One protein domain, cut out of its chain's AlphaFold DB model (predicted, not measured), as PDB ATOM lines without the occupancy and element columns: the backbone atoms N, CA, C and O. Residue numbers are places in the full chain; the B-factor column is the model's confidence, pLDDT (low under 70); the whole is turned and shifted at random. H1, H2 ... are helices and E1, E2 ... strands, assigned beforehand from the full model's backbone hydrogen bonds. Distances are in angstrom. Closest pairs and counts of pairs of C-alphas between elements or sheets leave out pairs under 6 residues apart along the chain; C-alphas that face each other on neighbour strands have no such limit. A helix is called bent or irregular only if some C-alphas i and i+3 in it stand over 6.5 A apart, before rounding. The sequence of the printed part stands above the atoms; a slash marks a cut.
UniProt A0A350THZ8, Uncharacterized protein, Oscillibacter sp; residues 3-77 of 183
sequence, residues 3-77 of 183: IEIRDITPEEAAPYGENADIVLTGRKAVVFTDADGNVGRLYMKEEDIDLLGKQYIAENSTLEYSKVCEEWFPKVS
ATOM      1  N   ILE A   3     152.826 175.088  77.968       97.00
ATOM      2  CA  ILE A   3     151.958 175.788  77.022       97.00
ATOM      3  C   ILE A   3     150.720 174.973  76.649       97.00
ATOM      4  O   ILE A   3     150.790 173.762  76.393       97.00
ATOM      5  N   GLU A   4     149.598 175.672  76.548       97.44
ATOM      6  CA  GLU A   4     148.325 175.187  76.021       97.44
ATOM      7  C   GLU A   4     147.995 175.971  74.746       97.44
ATOM      8  O   GLU A   4     148.083 177.196  74.728       97.44
ATOM      9  N   ILE A   5     147.626 175.267  73.676       97.44
ATOM     10  CA  ILE A   5     147.208 175.874  72.409       97.44
ATOM     11  C   ILE A   5     145.755 175.481  72.183       97.44
ATOM     12  O   ILE A   5     145.444 174.289  72.156       97.44
ATOM     13  N   ARG A   6     144.876 176.469  72.018       96.81
ATOM     14  CA  ARG A   6     143.440 176.250  71.825       96.81
ATOM     15  C   ARG A   6     142.791 177.370  71.021       96.81
ATOM     16  O   ARG A   6     143.407 178.397  70.732       96.81
ATOM     17  N   ASP A   7     141.528 177.163  70.675       96.75
ATOM     18  CA  ASP A   7     140.702 178.216  70.098       96.75
ATOM     19  C   ASP A   7     140.535 179.392  71.067       96.75
ATOM     20  O   ASP A   7     140.554 179.240  72.298       96.75
ATOM     21  N   ILE A   8     140.403 180.579  70.478       95.75
ATOM     22  CA  ILE A   8     140.173 181.824  71.204       95.75
ATOM     23  C   ILE A   8     138.716 181.835  71.664       95.75
ATOM     24  O   ILE A   8     137.802 181.608  70.870       95.75
ATOM     25  N   THR A   9     138.504 182.075  72.952       93.94
ATOM     26  CA  THR A   9     137.157 182.119  73.534       93.94
ATOM     27  C   THR A   9     136.456 183.451  73.235       93.94
ATOM     28  O   THR A   9     137.127 184.460  72.996       93.94
ATOM     29  N   PRO A  10     135.113 183.507  73.270       91.81
ATOM     30  CA  PRO A  10     134.381 184.766  73.123       91.81
ATOM     31  C   PRO A  10     134.787 185.831  74.151       91.81
ATOM     32  O   PRO A  10     134.880 187.008  73.807       91.81
ATOM     33  N   GLU A  11     135.074 185.434  75.392       91.62
ATOM     34  CA  GLU A  11     135.522 186.333  76.460       91.62
ATOM     35  C   GLU A  11     136.890 186.953  76.146       91.62
ATOM     36  O   GLU A  11     137.110 188.134  76.400       91.62
ATOM     37  N   GLU A  12     137.790 186.173  75.547       91.25
ATOM     38  CA  GLU A  12     139.107 186.633  75.091       91.25
ATOM     39  C   GLU A  12     139.024 187.546  73.862       91.25
ATOM     40  O   GLU A  12     139.861 188.433  73.691       91.25
ATOM     41  N   ALA A  13     138.009 187.354  73.017       91.56
ATOM     42  CA  ALA A  13     137.759 188.197  71.853       91.56
ATOM     43  C   ALA A  13     137.038 189.512  72.199       91.56
ATOM     44  O   ALA A  13     137.221 190.513  71.502       91.56
ATOM     45  N   ALA A  14     136.251 189.539  73.280       91.50
ATOM     46  CA  ALA A  14     135.416 190.678  73.666       91.50
ATOM     47  C   ALA A  14     136.157 192.033  73.758       91.50
ATOM     48  O   ALA A  14     135.602 193.022  73.269       91.50
ATOM     49  N   PRO A  15     137.400 192.128  74.285       90.31
ATOM     50  CA  PRO A  15     138.139 193.393  74.348       90.31
ATOM     51  C   PRO A  15     138.444 194.018  72.981       90.31
ATOM     52  O   PRO A  15     138.673 195.223  72.895       90.31
ATOM     53  N   TYR A  16     138.446 193.223  71.909       88.75
ATOM     54  CA  TYR A  16     138.731 193.696  70.555       88.75
ATOM     55  C   TYR A  16     137.485 194.223  69.829       88.75
ATOM     56  O   TYR A  16     137.624 194.902  68.809       88.75
ATOM     57  N   GLY A  17     136.283 193.961  70.359       90.12
ATOM     58  CA  GLY A  17     135.014 194.446  69.813       90.12
ATOM     59  C   GLY A  17     134.869 194.164  68.315       90.12
ATOM     60  O   GLY A  17     135.159 193.067  67.845       90.12
ATOM     61  N   GLU A  18     134.474 195.180  67.546       88.56
ATOM     62  CA  GLU A  18     134.315 195.094  66.083       88.56
ATOM     63  C   GLU A  18     135.624 194.779  65.331       88.56
ATOM     64  O   GLU A  18     135.588 194.362  64.177       88.56
ATOM     65  N   ASN A  19     136.786 194.938  65.976       89.31
ATOM     66  CA  ASN A  19     138.087 194.633  65.380       89.31
ATOM     67  C   ASN A  19     138.548 193.192  65.640       89.31
ATOM     68  O   ASN A  19     139.626 192.820  65.168       89.31
ATOM     69  N   ALA A  20     137.779 192.380  66.376       87.44
ATOM     70  CA  ALA A  20     138.153 191.006  66.713       87.44
ATOM     71  C   ALA A  20     138.507 190.188  65.462       87.44
ATOM     72  O   ALA A  20     139.553 189.546  65.432       87.44
ATOM     73  N   ASP A  21     137.728 190.302  64.386       84.19
ATOM     74  CA  ASP A  21     137.999 189.576  63.141       84.19
ATOM     75  C   ASP A  21     139.307 190.023  62.470       84.19
ATOM     76  O   ASP A  21     140.024 189.210  61.894       84.19
ATOM     77  N   ILE A  22     139.692 191.294  62.576       86.38
ATOM     78  CA  ILE A  22     140.960 191.784  62.010       86.38
ATOM     79  C   ILE A  22     142.146 191.307  62.865       86.38
ATOM     80  O   ILE A  22     143.206 190.933  62.352       86.38
ATOM     81  N   VAL A  23     141.974 191.319  64.188       88.00
ATOM     82  CA  VAL A  23     143.053 191.079  65.153       88.00
ATOM     83  C   VAL A  23     143.215 189.603  65.512       88.00
ATOM     84  O   VAL A  23     144.305 189.210  65.910       88.00
ATOM     85  N   LEU A  24     142.199 188.758  65.341       93.50
ATOM     86  CA  LEU A  24     142.199 187.377  65.841       93.50
ATOM     87  C   LEU A  24     141.942 186.321  64.759       93.50
ATOM     88  O   LEU A  24     142.257 185.156  64.988       93.50
ATOM     89  N   THR A  25     141.450 186.691  63.570       93.38
ATOM     90  CA  THR A  25     141.250 185.714  62.483       93.38
ATOM     91  C   THR A  25     142.550 184.991  62.140       93.38
ATOM     92  O   THR A  25     143.604 185.609  61.975       93.38
ATOM     93  N   GLY A  26     142.467 183.661  62.031       93.31
ATOM     94  CA  GLY A  26     143.608 182.789  61.738       93.31
ATOM     95  C   GLY A  26     144.607 182.647  62.891       93.31
ATOM     96  O   GLY A  26     145.712 182.144  62.676       93.31
ATOM     97  N   ARG A  27     144.258 183.109  64.100       97.06
ATOM     98  CA  ARG A  27     145.079 182.978  65.307       97.06
ATOM     99  C   ARG A  27     144.466 181.995  66.305       97.06
ATOM    100  O   ARG A  27     143.251 181.829  66.375       97.06
ATOM    101  N   LYS A  28     145.328 181.380  67.112       97.19
ATOM    102  CA  LYS A  28     144.977 180.557  68.276       97.19
ATOM    103  C   LYS A  28     145.451 181.250  69.548       97.19
ATOM    104  O   LYS A  28     146.426 182.006  69.527       97.19
ATOM    105  N   ALA A  29     144.780 180.966  70.657       97.25
ATOM    106  CA  ALA A  29     145.265 181.349  71.970       97.25
ATOM    107  C   ALA A  29     146.375 180.378  72.385       97.25
ATOM    108  O   ALA A  29     146.155 179.166  72.457       97.25
ATOM    109  N   VAL A  30     147.557 180.919  72.664       97.62
ATOM    110  CA  VAL A  30     148.665 180.197  73.285       97.62
ATOM    111  C   VAL A  30     148.788 180.703  74.714       97.62
ATOM    112  O   VAL A  30     149.146 181.860  74.951       97.62
ATOM    113  N   VAL A  31     148.417 179.853  75.664       97.44
ATOM    114  CA  VAL A  31     148.484 180.139  77.097       97.44
ATOM    115  C   VAL A  31     149.808 179.606  77.617       97.44
ATOM    116  O   VAL A  31     150.141 178.444  77.390       97.44
ATOM    117  N   PHE A  32     150.556 180.459  78.300       97.88
ATOM    118  CA  PHE A  32     151.862 180.155  78.860       97.88
ATOM    119  C   PHE A  32     151.759 180.125  80.374       97.88
ATOM    120  O   PHE A  32     151.217 181.058  80.968       97.88
ATOM    121  N   THR A  33     152.317 179.085  80.986       97.50
ATOM    122  CA  THR A  33     152.435 178.963  82.437       97.50
ATOM    123  C   THR A  33     153.892 178.707  82.804       97.50
ATOM    124  O   THR A  33     154.517 177.760  82.310       97.50
ATOM    125  N   ASP A  34     154.475 179.592  83.612       95.62
ATOM    126  CA  ASP A  34     155.829 179.391  84.131       95.62
ATOM    127  C   ASP A  34     155.848 178.480  85.371       95.62
ATOM    128  O   ASP A  34     154.819 177.994  85.838       95.62
ATOM    129  N   ALA A  35     157.049 178.206  85.885       94.62
ATOM    130  CA  ALA A  35     157.238 177.321  87.031       94.62
ATOM    131  C   ALA A  35     156.662 177.886  88.342       94.62
ATOM    132  O   ALA A  35     156.389 177.112  89.258       94.62
ATOM    133  N   ASP A  36     156.460 179.204  88.416       94.81
ATOM    134  CA  ASP A  36     155.893 179.894  89.576       94.81
ATOM    135  C   ASP A  36     154.355 179.976  89.495       94.81
ATOM    136  O   ASP A  36     153.702 180.464  90.418       94.81
ATOM    137  N   GLY A  37     153.762 179.465  88.409       94.94
ATOM    138  CA  GLY A  37     152.322 179.467  88.167       94.94
ATOM    139  C   GLY A  37     151.797 180.771  87.565       94.94
ATOM    140  O   GLY A  37     150.580 180.963  87.514       94.94
ATOM    141  N   ASN A  38     152.671 181.667  87.096       96.69
ATOM    142  CA  ASN A  38     152.246 182.874  86.397       96.69
ATOM    143  C   ASN A  38     151.697 182.514  85.019       96.69
ATOM    144  O   ASN A  38     152.277 181.693  84.305       96.69
ATOM    145  N   VAL A  39     150.596 183.163  84.632       96.69
ATOM    146  CA  VAL A  39     149.881 182.859  83.390       96.69
ATOM    147  C   VAL A  39     149.825 184.077  82.484       96.69
ATOM    148  O   VAL A  39     149.325 185.127  82.884       96.69
ATOM    149  N   GLY A  40     150.265 183.904  81.241       96.06
ATOM    150  CA  GLY A  40     150.136 184.897  80.176       96.06
ATOM    151  C   GLY A  40     149.562 184.293  78.899       96.06
ATOM    152  O   GLY A  40     149.557 183.075  78.719       96.06
ATOM    153  N   ARG A  41     149.050 185.141  78.004       95.50
ATOM    154  CA  ARG A  41     148.413 184.710  76.748       95.50
ATOM    155  C   ARG A  41     148.993 185.445  75.550       95.50
ATOM    156  O   ARG A  41     149.193 186.655  75.603       95.50
ATOM    157  N   LEU A  42     149.225 184.709  74.466       95.69
ATOM    158  CA  LEU A  42     149.596 185.257  73.165       95.69
ATOM    159  C   LEU A  42     148.638 184.744  72.096       95.69
ATOM    160  O   LEU A  42     148.382 183.544  72.019       95.69
ATOM    161  N   TYR A  43     148.164 185.634  71.229       95.62
ATOM    162  CA  TYR A  43     147.408 185.242  70.043       95.62
ATOM    163  C   TYR A  43     148.368 185.092  68.867       95.62
ATOM    164  O   TYR A  43     148.784 186.075  68.249       95.62
ATOM    165  N   MET A  44     148.752 183.851  68.583       96.69
ATOM    166  CA  MET A  44     149.688 183.521  67.508       96.69
ATOM    167  C   MET A  44     148.928 183.015  66.295       96.69
ATOM    168  O   MET A  44     147.912 182.335  66.442       96.69
ATOM    169  N   LYS A  45     149.416 183.324  65.093       96.56
ATOM    170  CA  LYS A  45     148.843 182.744  63.882       96.56
ATOM    171  C   LYS A  45     149.059 181.237  63.868       96.56
ATOM    172  O   LYS A  45     150.124 180.767  64.258       96.56
ATOM    173  N   GLU A  46     148.075 180.502  63.367       96.12
ATOM    174  CA  GLU A  46     148.155 179.042  63.264       96.12
ATOM    175  C   GLU A  46     149.352 178.603  62.405       96.12
ATOM    176  O   GLU A  46     150.105 177.726  62.812       96.12
ATOM    177  N   GLU A  47     149.638 179.330  61.316       96.69
ATOM    178  CA  GLU A  47     150.822 179.097  60.471       96.69
ATOM    179  C   GLU A  47     152.155 179.185  61.237       96.69
ATOM    180  O   GLU A  47     153.054 178.380  61.001       96.69
ATOM    181  N   ASP A  48     152.287 180.125  62.178       96.75
ATOM    182  CA  ASP A  48     153.507 180.292  62.971       96.75
ATOM    183  C   ASP A  48     153.620 179.207  64.051       96.75
ATOM    184  O   ASP A  48     154.719 178.737  64.355       96.75
ATOM    185  N   ILE A  49     152.482 178.783  64.611       96.88
ATOM    186  CA  ILE A  49     152.420 177.687  65.583       96.88
ATOM    187  C   ILE A  49     152.851 176.376  64.931       96.88
ATOM    188  O   ILE A  49     153.695 175.675  65.488       96.88
ATOM    189  N   ASP A  50     152.313 176.067  63.754       96.81
ATOM    190  CA  ASP A  50     152.651 174.857  63.006       96.81
ATOM    191  C   ASP A  50     154.120 174.856  62.577       96.81
ATOM    192  O   ASP A  50     154.796 173.826  62.620       96.81
ATOM    193  N   LEU A  51     154.631 176.027  62.191       96.38
ATOM    194  CA  LEU A  51     156.004 176.192  61.736       96.38
ATOM    195  C   LEU A  51     157.032 175.991  62.856       96.38
ATOM    196  O   LEU A  51     158.070 175.362  62.634       96.38
ATOM    197  N   LEU A  52     156.781 176.573  64.029       96.44
ATOM    198  CA  LEU A  52     157.691 176.499  65.172       96.44
ATOM    199  C   LEU A  52     157.504 175.195  65.951       96.44
ATOM    200  O   LEU A  52     158.473 174.588  66.403       96.44
ATOM    201  N   GLY A  53     156.260 174.749  66.083       96.62
ATOM    202  CA  GLY A  53     155.876 173.615  66.902       96.62
ATOM    203  C   GLY A  53     155.819 173.950  68.394       96.62
ATOM    204  O   GLY A  53     156.525 174.818  68.916       96.62
ATOM    205  N   LYS A  54     154.981 173.193  69.111       96.31
ATOM    206  CA  LYS A  54     154.711 173.380  70.546       96.31
ATOM    207  C   LYS A  54     155.991 173.397  71.393       96.31
ATOM    208  O   LYS A  54     156.142 174.237  72.274       96.31
ATOM    209  N   GLN A  55     156.910 172.471  71.123       96.56
ATOM    210  CA  GLN A  55     158.143 172.340  71.897       96.56
ATOM    211  C   GLN A  55     159.034 173.579  71.762       96.56
ATOM    212  O   GLN A  55     159.449 174.134  72.776       96.56
ATOM    213  N   TYR A  56     159.269 174.053  70.535       97.44
ATOM    214  CA  TYR A  56     160.081 175.247  70.309       97.44
ATOM    215  C   TYR A  56     159.495 176.457  71.038       97.44
ATOM    216  O   TYR A  56     160.225 177.170  71.721       97.44
ATOM    217  N   ILE A  57     158.179 176.668  70.914       97.69
ATOM    218  CA  ILE A  57     157.479 177.782  71.563       97.69
ATOM    219  C   ILE A  57     157.678 177.711  73.082       97.69
ATOM    220  O   ILE A  57     158.060 178.698  73.696       97.69
ATOM    221  N   ALA A  58     157.508 176.537  73.692       96.44
ATOM    222  CA  ALA A  58     157.681 176.352  75.133       96.44
ATOM    223  C   ALA A  58     159.119 176.599  75.633       96.44
ATOM    224  O   ALA A  58     159.311 177.035  76.775       96.44
ATOM    225  N   GLU A  59     160.118 176.283  74.808       96.81
ATOM    226  CA  GLU A  59     161.546 176.405  75.128       96.81
ATOM    227  C   GLU A  59     162.104 177.810  74.861       96.81
ATOM    228  O   GLU A  59     163.053 178.225  75.524       96.81
ATOM    229  N   ASN A  60     161.514 178.553  73.921       97.19
ATOM    230  CA  ASN A  60     162.005 179.857  73.462       97.19
ATOM    231  C   ASN A  60     161.086 181.011  73.880       97.19
ATOM    232  O   ASN A  60     161.093 182.072  73.252       97.19
ATOM    233  N   SER A  61     160.300 180.809  74.938       96.56
ATOM    234  CA  SER A  61     159.386 181.815  75.466       96.56
ATOM    235  C   SER A  61     159.767 182.350  76.830       96.56
ATOM    236  O   SER A  61     160.274 181.633  77.693       96.56
ATOM    237  N   THR A  62     159.453 183.625  77.032       95.75
ATOM    238  CA  THR A  62     159.569 184.330  78.311       95.75
ATOM    239  C   THR A  62     158.217 184.902  78.716       95.75
ATOM    240  O   THR A  62     157.360 185.132  77.866       95.75
ATOM    241  N   LEU A  63     158.029 185.130  80.018       96.25
ATOM    242  CA  LEU A  63     156.876 185.813  80.603       96.25
ATOM    243  C   LEU A  63     157.388 187.056  81.335       96.25
ATOM    244  O   LEU A  63     158.277 186.964  82.178       96.25
ATOM    245  N   GLU A  64     156.843 188.221  80.999       95.44
ATOM    246  CA  GLU A  64     157.215 189.498  81.609       95.44
ATOM    247  C   GLU A  64     155.989 190.157  82.239       95.44
ATOM    248  O   GLU A  64     154.977 190.376  81.573       95.44
ATOM    249  N   TYR A  65     156.071 190.498  83.526       95.81
ATOM    250  CA  TYR A  65     154.978 191.179  84.214       95.81
ATOM    251  C   TYR A  65     154.934 192.667  83.856       95.81
ATOM    252  O   TYR A  65     155.899 193.406  84.078       95.81
ATOM    253  N   SER A  66     153.784 193.130  83.371       94.56
ATOM    254  CA  SER A  66     153.512 194.547  83.152       94.56
ATOM    255  C   SER A  66     152.771 195.136  84.342       94.56
ATOM    256  O   SER A  66     151.618 194.806  84.600       94.56
ATOM    257  N   LYS A  67     153.391 196.110  85.015       94.00
ATOM    258  CA  LYS A  67     152.719 196.897  86.064       94.00
ATOM    259  C   LYS A  67     151.609 197.808  85.528       94.00
ATOM    260  O   LYS A  67     150.809 198.283  86.316       94.00
ATOM    261  N   VAL A  68     151.602 198.101  84.224       93.00
ATOM    262  CA  VAL A  68     150.618 199.006  83.604       93.00
ATOM    263  C   VAL A  68     149.297 198.287  83.362       93.00
ATOM    264  O   VAL A  68     148.239 198.862  83.590       93.00
ATOM    265  N   CYS A  69     149.370 197.041  82.898       89.69
ATOM    266  CA  CYS A  69     148.194 196.219  82.617       89.69
ATOM    267  C   CYS A  69     147.870 195.255  83.763       89.69
ATOM    268  O   CYS A  69     146.837 194.609  83.709       89.69
ATOM    269  N   GLU A  70     148.751 195.149  84.765       93.38
ATOM    270  CA  GLU A  70     148.668 194.178  85.866       93.38
ATOM    271  C   GLU A  70     148.571 192.721  85.377       93.38
ATOM    272  O   GLU A  70     147.921 191.869  85.976       93.38
ATOM    273  N   GLU A  71     149.262 192.425  84.273       93.81
ATOM    274  CA  GLU A  71     149.184 191.155  83.548       93.81
ATOM    275  C   GLU A  71     150.568 190.670  83.099       93.81
ATOM    276  O   GLU A  71     151.507 191.456  82.922       93.81
ATOM    277  N   TRP A  72     150.688 189.358  82.887       96.50
ATOM    278  CA  TRP A  72     151.890 188.731  82.347       96.50
ATOM    279  C   TRP A  72     151.831 188.638  80.825       96.50
ATOM    280  O   TRP A  72     150.936 188.010  80.255       96.50
ATOM    281  N   PHE A  73     152.836 189.212  80.168       95.31
ATOM    282  CA  PHE A  73     152.978 189.193  78.722       95.31
ATOM    283  C   PHE A  73     153.984 188.128  78.299       95.31
ATOM    284  O   PHE A  73     155.176 188.256  78.601       95.31
ATOM    285  N   PRO A  74     153.538 187.081  77.593       96.19
ATOM    286  CA  PRO A  74     154.448 186.135  76.984       96.19
ATOM    287  C   PRO A  74     155.105 186.732  75.733       96.19
ATOM    288  O   PRO A  74     154.487 187.484  74.975       96.19
ATOM    289  N   LYS A  75     156.350 186.338  75.477       95.25
ATOM    290  CA  LYS A  75     157.067 186.585  74.221       95.25
ATOM    291  C   LYS A  75     157.621 185.267  73.702       95.25
ATOM    292  O   LYS A  75     158.037 184.425  74.492       95.25
ATOM    293  N   VAL A  76     157.626 185.079  72.386       96.75
ATOM    294  CA  VAL A  76     158.233 183.914  71.721       96.75
ATOM    295  C   VAL A  76     159.394 184.421  70.880       96.75
ATOM    296  O   VAL A  76     159.184 185.217  69.964       96.75
ATOM    297  N   SER A  77     160.608 183.977  71.191       96.50
ATOM    298  CA  SER A  77     161.803 184.359  70.445       96.50
ATOM    299  C   SER A  77     161.959 183.520  69.180       96.50
ATOM    300  O   SER A  77     161.908 182.287  69.217       96.50
TER     301      SER A  77
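This is residues 3 to 77 of the 183 residues of an uncharacterized protein of Oscillibacter sp (UniProt A0A350THZ8). An antiparallel sheet of three strands, E1 E2 E3, has helix H2 over one face and the hairpin E4 E5 crossing it on the E3 side, E5 nearest, as a small sandwich whose two sheets are only partly face to face. The irregular helix H1 lies off one end of the large sheet and only grazes it. The printed part has 75 residues, with two named helices and five named strands in the order E1 H1 E2 E3 H2 E4 E5; its class is mixed, helices and strands. It is compact, with a radius of gyration of the C-alphas of 12.5 A, and flat, spanning 35 by 32 by 17 A.

The large sheet holds E1, residues 3 to 6, which begins at C-alpha 3 (151.958, 175.788, 77.022) and is 10.0 A long; E2, residues 27 to 33, 19.1 A; and E3, residues 39 to 45, 19.5 A. H2, residues 46 to 59, is 18.1 A long and irregular, with C-alphas 51 and 54 9.3 A apart. E4, residues 61 to 66, is 16.0 A long, and E5, residues 71 to 76, is 16.6 A long and ends at C-alpha 76 (158.233, 183.914, 71.721). H1, residues 10 to 24, is 11.0 A long and irregular, with C-alphas 15 and 18 9.3 A apart.

In the sheet E1 E2 E3, E2 is the inner strand. E1 and E2 are antiparallel at 152 degrees, with N 31 and O 4 2.8 A apart, within hydrogen-bond range. E2 and E3 form an antiparallel hairpin at 155 degrees, with N 30 and O 42 at 2.8 A. H2 is on this sheet, giving two layers, a helix on one face of a sheet, at a height over the sheet of 9.3 A. It lies over E2 and only just over E1, where 3 of its C-alphas fall, and on the local plane runs along the strands, at 0 degrees to E2. The closest C-alphas of E2 and H2 are those of Arg 27 and Glu 46, 5.4 A apart. E4 and E5 form an antiparallel hairpin at 153 degrees, with N 73 and O 64 at 2.8 A. In the sandwich, two sheets face to face, the strands of the one sheet stand at 69 degrees to those of the other. The closest C-alphas of E3 and E5 are those of Gly 40 and Trp 72, 4.7 A apart. H1 only grazes the sheet E1 E2 E3, with its residues 12 to 24, and is apart from H2, E4 and E5. Of the O i to N i+4 pairs, 3 of 11 in H1 and 7 of 10 in H2 are within hydrogen-bond range; in H1, 7 of 12 O i to N i+3 pairs are.

The C-alphas farthest apart are those of Glu 18 and Ala 35, at 35.8 A. The printed part has no cut, and its six links between named elements are tight. The mean pLDDT of the printed part is 94.7, and no printed residue is under 70.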